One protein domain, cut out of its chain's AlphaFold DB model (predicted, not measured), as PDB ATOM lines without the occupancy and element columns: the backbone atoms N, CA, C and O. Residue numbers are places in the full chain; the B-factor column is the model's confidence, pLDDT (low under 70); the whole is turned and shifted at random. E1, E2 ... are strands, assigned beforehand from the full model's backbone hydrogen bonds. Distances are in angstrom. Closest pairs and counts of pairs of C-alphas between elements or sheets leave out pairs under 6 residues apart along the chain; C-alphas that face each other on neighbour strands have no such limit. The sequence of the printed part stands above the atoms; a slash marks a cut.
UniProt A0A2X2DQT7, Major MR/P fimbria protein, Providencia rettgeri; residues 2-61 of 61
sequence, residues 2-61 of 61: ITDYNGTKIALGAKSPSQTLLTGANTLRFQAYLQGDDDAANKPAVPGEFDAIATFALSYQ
ATOM      1  N   ILE A   2     133.687  99.756 141.500       93.94
ATOM      2  CA  ILE A   2     133.535  99.143 142.829       93.94
ATOM      3  C   ILE A   2     132.293  98.245 142.819       93.94
ATOM      4  O   ILE A   2     131.253  98.637 142.282       93.94
ATOM      5  N   THR A   3     132.390  97.061 143.421       95.00
ATOM      6  CA  THR A   3     131.263  96.143 143.626       95.00
ATOM      7  C   THR A   3     131.160  95.695 145.078       95.00
ATOM      8  O   THR A   3     132.138  95.737 145.832       95.00
ATOM      9  N   ASP A   4     129.980  95.216 145.467       92.75
ATOM     10  CA  ASP A   4     129.840  94.415 146.681       92.75
ATOM     11  C   ASP A   4     130.544  93.047 146.536       92.75
ATOM     12  O   ASP A   4     131.118  92.712 145.492       92.75
ATOM     13  N   TYR A   5     130.503  92.242 147.599       90.88
ATOM     14  CA  TYR A   5     131.089  90.901 147.607       90.88
ATOM     15  C   TYR A   5     130.471  89.943 146.572       90.88
ATOM     16  O   TYR A   5     131.151  89.021 146.129       90.88
ATOM     17  N   ASN A   6     129.220  90.168 146.164       91.69
ATOM     18  CA  ASN A   6     128.510  89.351 145.180       91.69
ATOM     19  C   ASN A   6     128.783  89.798 143.732       91.69
ATOM     20  O   ASN A   6     128.254  89.196 142.800       91.69
ATOM     21  N   GLY A   7     129.584  90.850 143.529       91.56
ATOM     22  CA  GLY A   7     129.860  91.424 142.211       91.56
ATOM     23  C   GLY A   7     128.824  92.453 141.751       91.56
ATOM     24  O   GLY A   7     128.886  92.917 140.614       91.56
ATOM     25  N   THR A   8     127.888  92.863 142.612       93.81
ATOM     26  CA  THR A   8     126.911  93.906 142.275       93.81
ATOM     27  C   THR A   8     127.608  95.258 142.190       93.81
ATOM     28  O   THR A   8     128.210  95.713 143.164       93.81
ATOM     29  N   LYS A   9     127.500  95.929 141.039       93.69
ATOM     30  CA  LYS A   9     128.037  97.279 140.815       93.69
ATOM     31  C   LYS A   9     127.468  98.279 141.821       93.69
ATOM     32  O   LYS A   9     126.255  98.391 141.977       93.69
ATOM     33  N   ILE A  10     128.354  99.065 142.427       94.19
ATOM     34  CA  ILE A  10     128.002 100.210 143.266       94.19
ATOM     35  C   ILE A  10     128.345 101.477 142.482       94.19
ATOM     36  O   ILE A  10     129.501 101.713 142.127       94.19
ATOM     37  N   ALA A  11     127.331 102.287 142.176       91.31
ATOM     38  CA  ALA A  11     127.545 103.575 141.527       91.31
ATOM     39  C   ALA A  11     128.257 104.547 142.484       91.31
ATOM     40  O   ALA A  11     127.976 104.566 143.683       91.31
ATOM     41  N   LEU A  12     129.165 105.374 141.958       88.44
ATOM     42  CA  LEU A  12     129.856 106.384 142.762       88.44
ATOM     43  C   LEU A  12     128.842 107.340 143.406       88.44
ATOM     44  O   LEU A  12     127.915 107.807 142.749       88.44
ATOM     45  N   GLY A  13     129.012 107.607 144.702       90.25
ATOM     46  CA  GLY A  13     128.098 108.441 145.489       90.25
ATOM     47  C   GLY A  13     126.786 107.760 145.904       90.25
ATOM     48  O   GLY A  13     126.047 108.326 146.709       90.25
ATOM     49  N   ALA A  14     126.494 106.551 145.417       93.44
ATOM     50  CA  ALA A  14     125.333 105.781 145.846       93.44
ATOM     51  C   ALA A  14     125.648 104.925 147.082       93.44
ATOM     52  O   ALA A  14     126.784 104.513 147.319       93.44
ATOM     53  N   LYS A  15     124.610 104.624 147.867       93.38
ATOM     54  CA  LYS A  15     124.704 103.661 148.969       93.38
ATOM     55  C   LYS A  15     124.817 102.243 148.405       93.38
ATOM     56  O   LYS A  15     124.139 101.912 147.433       93.38
ATOM     57  N   SER A  16     125.628 101.398 149.036       93.31
ATOM     58  CA  SER A  16     125.590  99.956 148.784       93.31
ATOM     59  C   SER A  16     124.252  99.365 149.251       93.31
ATOM     60  O   SER A  16     123.560  99.983 150.067       93.31
ATOM     61  N   PRO A  17     123.908  98.138 148.824       91.81
ATOM     62  CA  PRO A  17     122.875  97.363 149.499       91.81
ATOM     63  C   PRO A  17     123.148  97.271 151.008       91.81
ATOM     64  O   PRO A  17     124.309  97.165 151.429       91.81
ATOM     65  N   SER A  18     122.086  97.316 151.814       92.38
ATOM     66  CA  SER A  18     122.177  97.200 153.272       92.38
ATOM     67  C   SER A  18     122.813  95.875 153.682       92.38
ATOM     68  O   SER A  18     122.543  94.836 153.083       92.38
ATOM     69  N   GLN A  19     123.631  95.919 154.730       92.00
ATOM     70  CA  GLN A  19     124.280  94.748 155.310       92.00
ATOM     71  C   GLN A  19     123.738  94.535 156.721       92.00
ATOM     72  O   GLN A  19     123.620  95.491 157.489       92.00
ATOM     73  N   THR A  20     123.423  93.292 157.072       93.00
ATOM     74  CA  THR A  20     123.075  92.946 158.452       93.00
ATOM     75  C   THR A  20     124.350  92.909 159.282       93.00
ATOM     76  O   THR A  20     125.245  92.113 159.002       93.00
ATOM     77  N   LEU A  21     124.429  93.761 160.302       93.38
ATOM     78  CA  LEU A  21     125.530  93.746 161.257       93.38
ATOM     79  C   LEU A  21     125.236  92.755 162.382       93.38
ATOM     80  O   LEU A  21     124.109  92.658 162.868       93.38
ATOM     81  N   LEU A  22     126.264  92.024 162.794       93.12
ATOM     82  CA  LEU A  22     126.220  91.096 163.918       93.12
ATOM     83  C   LEU A  22     126.872  91.718 165.153       93.12
ATOM     84  O   LEU A  22     127.673  92.650 165.054       93.12
ATOM     85  N   THR A  23     126.567  91.164 166.324       94.62
ATOM     86  CA  THR A  23     127.272  91.512 167.560       94.62
ATOM     87  C   THR A  23     128.757  91.174 167.429       94.62
ATOM     88  O   THR A  23     129.118  90.044 167.103       94.62
ATOM     89  N   GLY A  24     129.620  92.146 167.731       94.62
ATOM     90  CA  GLY A  24     131.073  91.996 167.653       94.62
ATOM     91  C   GLY A  24     131.669  92.551 166.358       94.62
ATOM     92  O   GLY A  24     131.178  93.530 165.795       94.62
ATOM     93  N   ALA A  25     132.783  91.964 165.917       95.31
ATOM     94  CA  ALA A  25     133.516  92.434 164.747       95.31
ATOM     95  C   ALA A  25     132.815  92.027 163.443       95.31
ATOM     96  O   ALA A  25     132.486  90.860 163.242       95.31
ATOM     97  N   ASN A  26     132.641  92.990 162.537       94.19
ATOM     98  CA  ASN A  26     132.044  92.779 161.221       94.19
ATOM     99  C   ASN A  26     133.075  93.083 160.129       94.19
ATOM    100  O   ASN A  26     133.735  94.120 160.168       94.19
ATOM    101  N   THR A  27     133.167  92.206 159.130       94.88
ATOM    102  CA  THR A  27     134.024  92.401 157.954       94.88
ATOM    103  C   THR A  27     133.146  92.603 156.730       94.88
ATOM    104  O   THR A  27     132.539  91.651 156.240       94.88
ATOM    105  N   LEU A  28     133.101  93.829 156.211       93.94
ATOM    106  CA  LEU A  28     132.412  94.147 154.961       93.94
ATOM    107  C   LEU A  28     133.402  94.051 153.800       93.94
ATOM    108  O   LEU A  28     134.431  94.726 153.800       93.94
ATOM    109  N   ARG A  29     133.109  93.188 152.825       94.38
ATOM    110  CA  ARG A  29     133.983  92.941 151.674       94.38
ATOM    111  C   ARG A  29     133.450  93.655 150.439       94.38
ATOM    112  O   ARG A  29     132.294  93.478 150.068       94.38
ATOM    113  N   PHE A  30     134.337  94.392 149.788       94.50
ATOM    114  CA  PHE A  30     134.110  95.038 148.501       94.50
ATOM    115  C   PHE A  30     135.214  94.621 147.540       94.50
ATOM    116  O   PHE A  30     136.288  94.192 147.970       94.50
ATOM    117  N   GLN A  31     134.953  94.753 146.246       94.75
ATOM    118  CA  GLN A  31     135.945  94.504 145.208       94.75
ATOM    119  C   GLN A  31     136.107  95.763 144.363       94.75
ATOM    120  O   GLN A  31     135.154  96.521 144.166       94.75
ATOM    121  N   ALA A  32     137.323  95.990 143.874       93.62
ATOM    122  CA  ALA A  32     137.628  97.091 142.979       93.62
ATOM    123  C   ALA A  32     138.467  96.588 141.807       93.62
ATOM    124  O   ALA A  32     139.376  95.780 141.983       93.62
ATOM    125  N   TYR A  33     138.147  97.074 140.614       92.12
ATOM    126  CA  TYR A  33     138.870  96.742 139.391       92.12
ATOM    127  C   TYR A  33     138.845  97.911 138.411       92.12
ATOM    128  O   TYR A  33     137.898  98.711 138.390       92.12
ATOM    129  N   LEU A  34     139.893  98.017 137.597       92.44
ATOM    130  CA  LEU A  34     139.925  98.932 136.463       92.44
ATOM    131  C   LEU A  34     139.051  98.361 135.340       92.44
ATOM    132  O   LEU A  34     139.109  97.173 135.038       92.44
ATOM    133  N   GLN A  35     138.223  99.209 134.740       90.62
ATOM    134  CA  GLN A  35     137.379  98.871 133.598       90.62
ATOM    135  C   GLN A  35     137.454 100.040 132.616       90.62
ATOM    136  O   GLN A  35     137.451 101.191 133.055       90.62
ATOM    137  N   GLY A  36     137.550  99.745 131.317       91.38
ATOM    138  CA  GLY A  36     137.486 100.765 130.268       91.38
ATOM    139  C   GLY A  36     136.130 101.475 130.226       91.38
ATOM    140  O   GLY A  36     135.167 101.024 130.848       91.38
ATOM    141  N   ASP A  37     136.063 102.590 129.498       92.62
ATOM    142  CA  ASP A  37     134.802 103.299 129.268       92.62
ATOM    143  C   ASP A  37     133.828 102.407 128.471       92.62
ATOM    144  O   ASP A  37     134.250 101.639 127.602       92.62
ATOM    145  N   ASP A  38     132.530 102.507 128.773       91.44
ATOM    146  CA  ASP A  38     131.482 101.756 128.070       91.44
ATOM    147  C   ASP A  38     131.375 102.199 126.588       91.44
ATOM    148  O   ASP A  38     130.904 101.434 125.747       91.44
ATOM    149  N   ASP A  39     131.868 103.399 126.248       95.31
ATOM    150  CA  ASP A  39     132.036 103.916 124.885       95.31
ATOM    151  C   ASP A  39     133.514 103.903 124.442       95.31
ATOM    152  O   ASP A  39     134.129 104.928 124.128       95.31
ATOM    153  N   ALA A  40     134.115 102.712 124.417       92.88
ATOM    154  CA  ALA A  40     135.525 102.531 124.061       92.88
ATOM    155  C   ALA A  40     135.877 102.961 122.621       92.88
ATOM    156  O   ALA A  40     137.049 103.199 122.329       92.88
ATOM    157  N   ALA A  41     134.892 103.065 121.721       95.38
ATOM    158  CA  ALA A  41     135.111 103.510 120.345       95.38
ATOM    159  C   ALA A  41     135.461 105.005 120.281       95.38
ATOM    160  O   ALA A  41     136.358 105.394 119.535       95.38
ATOM    161  N   ASN A  42     134.783 105.827 121.089       96.38
ATOM    162  CA  ASN A  42     135.035 107.268 121.150       96.38
ATOM    163  C   ASN A  42     136.005 107.652 122.277       96.38
ATOM    164  O   ASN A  42     136.595 108.731 122.238       96.38
ATOM    165  N   LYS A  43     136.181 106.783 123.281       94.94
ATOM    166  CA  LYS A  43     137.052 107.002 124.447       94.94
ATOM    167  C   LYS A  43     137.970 105.799 124.699       94.94
ATOM    168  O   LYS A  43     137.847 105.124 125.727       94.94
ATOM    169  N   PRO A  44     138.887 105.497 123.769       95.19
ATOM    170  CA  PRO A  44     139.810 104.389 123.944       95.19
ATOM    171  C   PRO A  44     140.715 104.630 125.154       95.19
ATOM    172  O   PRO A  44     141.183 105.745 125.395       95.19
ATOM    173  N   ALA A  45     140.986 103.566 125.907       93.88
ATOM    174  CA  ALA A  45     141.968 103.616 126.980       93.88
ATOM    175  C   ALA A  45     143.364 103.903 126.404       93.88
ATOM    176  O   ALA A  45     143.770 103.298 125.410       93.88
ATOM    177  N   VAL A  46     144.102 104.807 127.047       94.50
ATOM    178  CA  VAL A  46     145.478 105.154 126.673       94.50
ATOM    179  C   VAL A  46     146.436 104.530 127.694       94.50
ATOM    180  O   VAL A  46     146.183 104.667 128.891       94.50
ATOM    181  N   PRO A  47     147.515 103.845 127.267       95.44
ATOM    182  CA  PRO A  47     148.491 103.273 128.191       95.44
ATOM    183  C   PRO A  47     149.159 104.329 129.078       95.44
ATOM    184  O   PRO A  47     149.565 105.387 128.598       95.44
ATOM    185  N   GLY A  48     149.323 104.005 130.356       96.06
ATOM    186  CA  GLY A  48     149.958 104.864 131.347       96.06
ATOM    187  C   GLY A  48     149.600 104.433 132.765       96.06
ATOM    188  O   GLY A  48     148.774 103.539 132.960       96.06
ATOM    189  N   GLU A  49     150.229 105.077 133.742       96.19
ATOM    190  CA  GLU A  49     149.879 104.906 135.153       96.19
ATOM    191  C   GLU A  49     148.495 105.505 135.435       96.19
ATOM    192  O   GLU A  49     148.128 106.552 134.891       96.19
ATOM    193  N   PHE A  50     147.724 104.838 136.293       93.25
ATOM    194  CA  PHE A  50     146.397 105.283 136.701       93.25
ATOM    195  C   PHE A  50     146.190 105.034 138.191       93.25
ATOM    196  O   PHE A  50     146.242 103.893 138.648       93.25
ATOM    197  N   ASP A  51     145.849 106.099 138.910       94.31
ATOM    198  CA  ASP A  51     145.473 106.056 140.317       94.31
ATOM    199  C   ASP A  51     144.043 106.565 140.511       94.31
ATOM    200  O   ASP A  51     143.586 107.495 139.842       94.31
ATOM    201  N   ALA A  52     143.338 105.980 141.478       92.56
ATOM    202  CA  ALA A  52     142.017 106.431 141.893       92.56
ATOM    203  C   ALA A  52     141.879 106.372 143.414       92.56
ATOM    204  O   ALA A  52     142.332 105.433 144.065       92.56
ATOM    205  N   ILE A  53     141.193 107.368 143.971       93.31
ATOM    206  CA  ILE A  53     140.925 107.476 145.404       93.31
ATOM    207  C   ILE A  53     139.414 107.400 145.613       93.31
ATOM    208  O   ILE A  53     138.651 108.090 144.935       93.31
ATOM    209  N   ALA A  54     138.981 106.573 146.563       91.19
ATOM    210  CA  ALA A  54     137.589 106.474 146.982       91.19
ATOM    211  C   ALA A  54     137.482 106.585 148.506       91.19
ATOM    212  O   ALA A  54     138.295 106.022 149.241       91.19
ATOM    213  N   THR A  55     136.450 107.285 148.971       93.06
ATOM    214  CA  THR A  55     136.124 107.416 150.394       93.06
ATOM    215  C   THR A  55     134.965 106.490 150.736       93.06
ATOM    216  O   THR A  55     133.953 106.479 150.037       93.06
ATOM    217  N   PHE A  56     135.087 105.749 151.837       90.44
ATOM    218  CA  PHE A  56     134.029 104.879 152.350       90.44
ATOM    219  C   PHE A  56     133.447 105.464 153.635       90.44
ATOM    220  O   PHE A  56     134.185 105.920 154.507       90.44
ATOM    221  N   ALA A  57     132.122 105.422 153.761       93.56
ATOM    222  CA  ALA A  57     131.411 105.814 154.969       93.56
ATOM    223  C   ALA A  57     130.427 104.710 155.365       93.56
ATOM    224  O   ALA A  57     129.627 104.262 154.543       93.56
ATOM    225  N   LEU A  58     130.469 104.294 156.631       92.81
ATOM    226  CA  LEU A  58     129.505 103.359 157.200       92.81
ATOM    227  C   LEU A  58     128.437 104.147 157.961       92.81
ATOM    228  O   LEU A  58     128.667 104.606 159.074       92.81
ATOM    229  N   SER A  59     127.269 104.310 157.343       92.62
ATOM    230  CA  SER A  59     126.072 104.792 158.035       92.62
ATOM    231  C   SER A  59     125.329 103.598 158.634       92.62
ATOM    232  O   SER A  59     124.946 102.695 157.891       92.62
ATOM    233  N   TYR A  60     125.122 103.594 159.948       85.56
ATOM    234  CA  TYR A  60     124.364 102.569 160.671       85.56
ATOM    235  C   TYR A  60     123.259 103.226 161.512       85.56
ATOM    236  O   TYR A  60     123.319 104.430 161.770       85.56
ATOM    237  N   GLN A  61     122.231 102.449 161.856       76.56
ATOM    238  CA  GLN A  61     121.143 102.861 162.749       76.56
ATOM    239  C   GLN A  61     121.447 102.461 164.190       76.56
ATOM    240  O   GLN A  61     122.129 101.426 164.367       76.56
TER     241      GLN A  61
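This is residues 2 to 61 of the 61 residues of the protein "Major MR/P fimbria protein" of Providencia rettgeri (UniProt A0A2X2DQT7). There is little regular structure here: a rod of loops with a small hairpin of two strands, E1 and E2, near its middle. The loops at residues 22 to 27 and 38 to 43 stick out at opposite ends, and the last stretch folds back along the length. The printed part has 60 residues, of which 6 are in named elements, E1 then E2, antiparallel; the class is all strand, with no named helix. It is only just loose, close to extended, with a radius of gyration of the C-alphas of 15.4 A and spans of 48 by 20 by 19 A.

Look first at E1, residues 2 to 4, and E2, residues 30 to 32, a hairpin of antiparallel neighbours at 154 degrees. C-alphas 2 and 32 face each other at 4.6 A, and N 3 and O 31 are within hydrogen-bond range at 2.9 A. Residues 2 to 3 of E1 also pair, antiparallel, with residues 9 to 10.

Find C-alpha 2 at (133.535, 99.143, 142.829); E1 runs 7.1 A from there. E2 runs 6.9 A to C-alpha 32 at (137.628, 97.091, 142.979).

The C-alphas of Thr 23 and Asn 42, the two farthest apart, are 49.6 A apart. The link E1 to E2 is long, with 25 residues. The printed part has no cut, and no printed residue is under 70 in pLDDT.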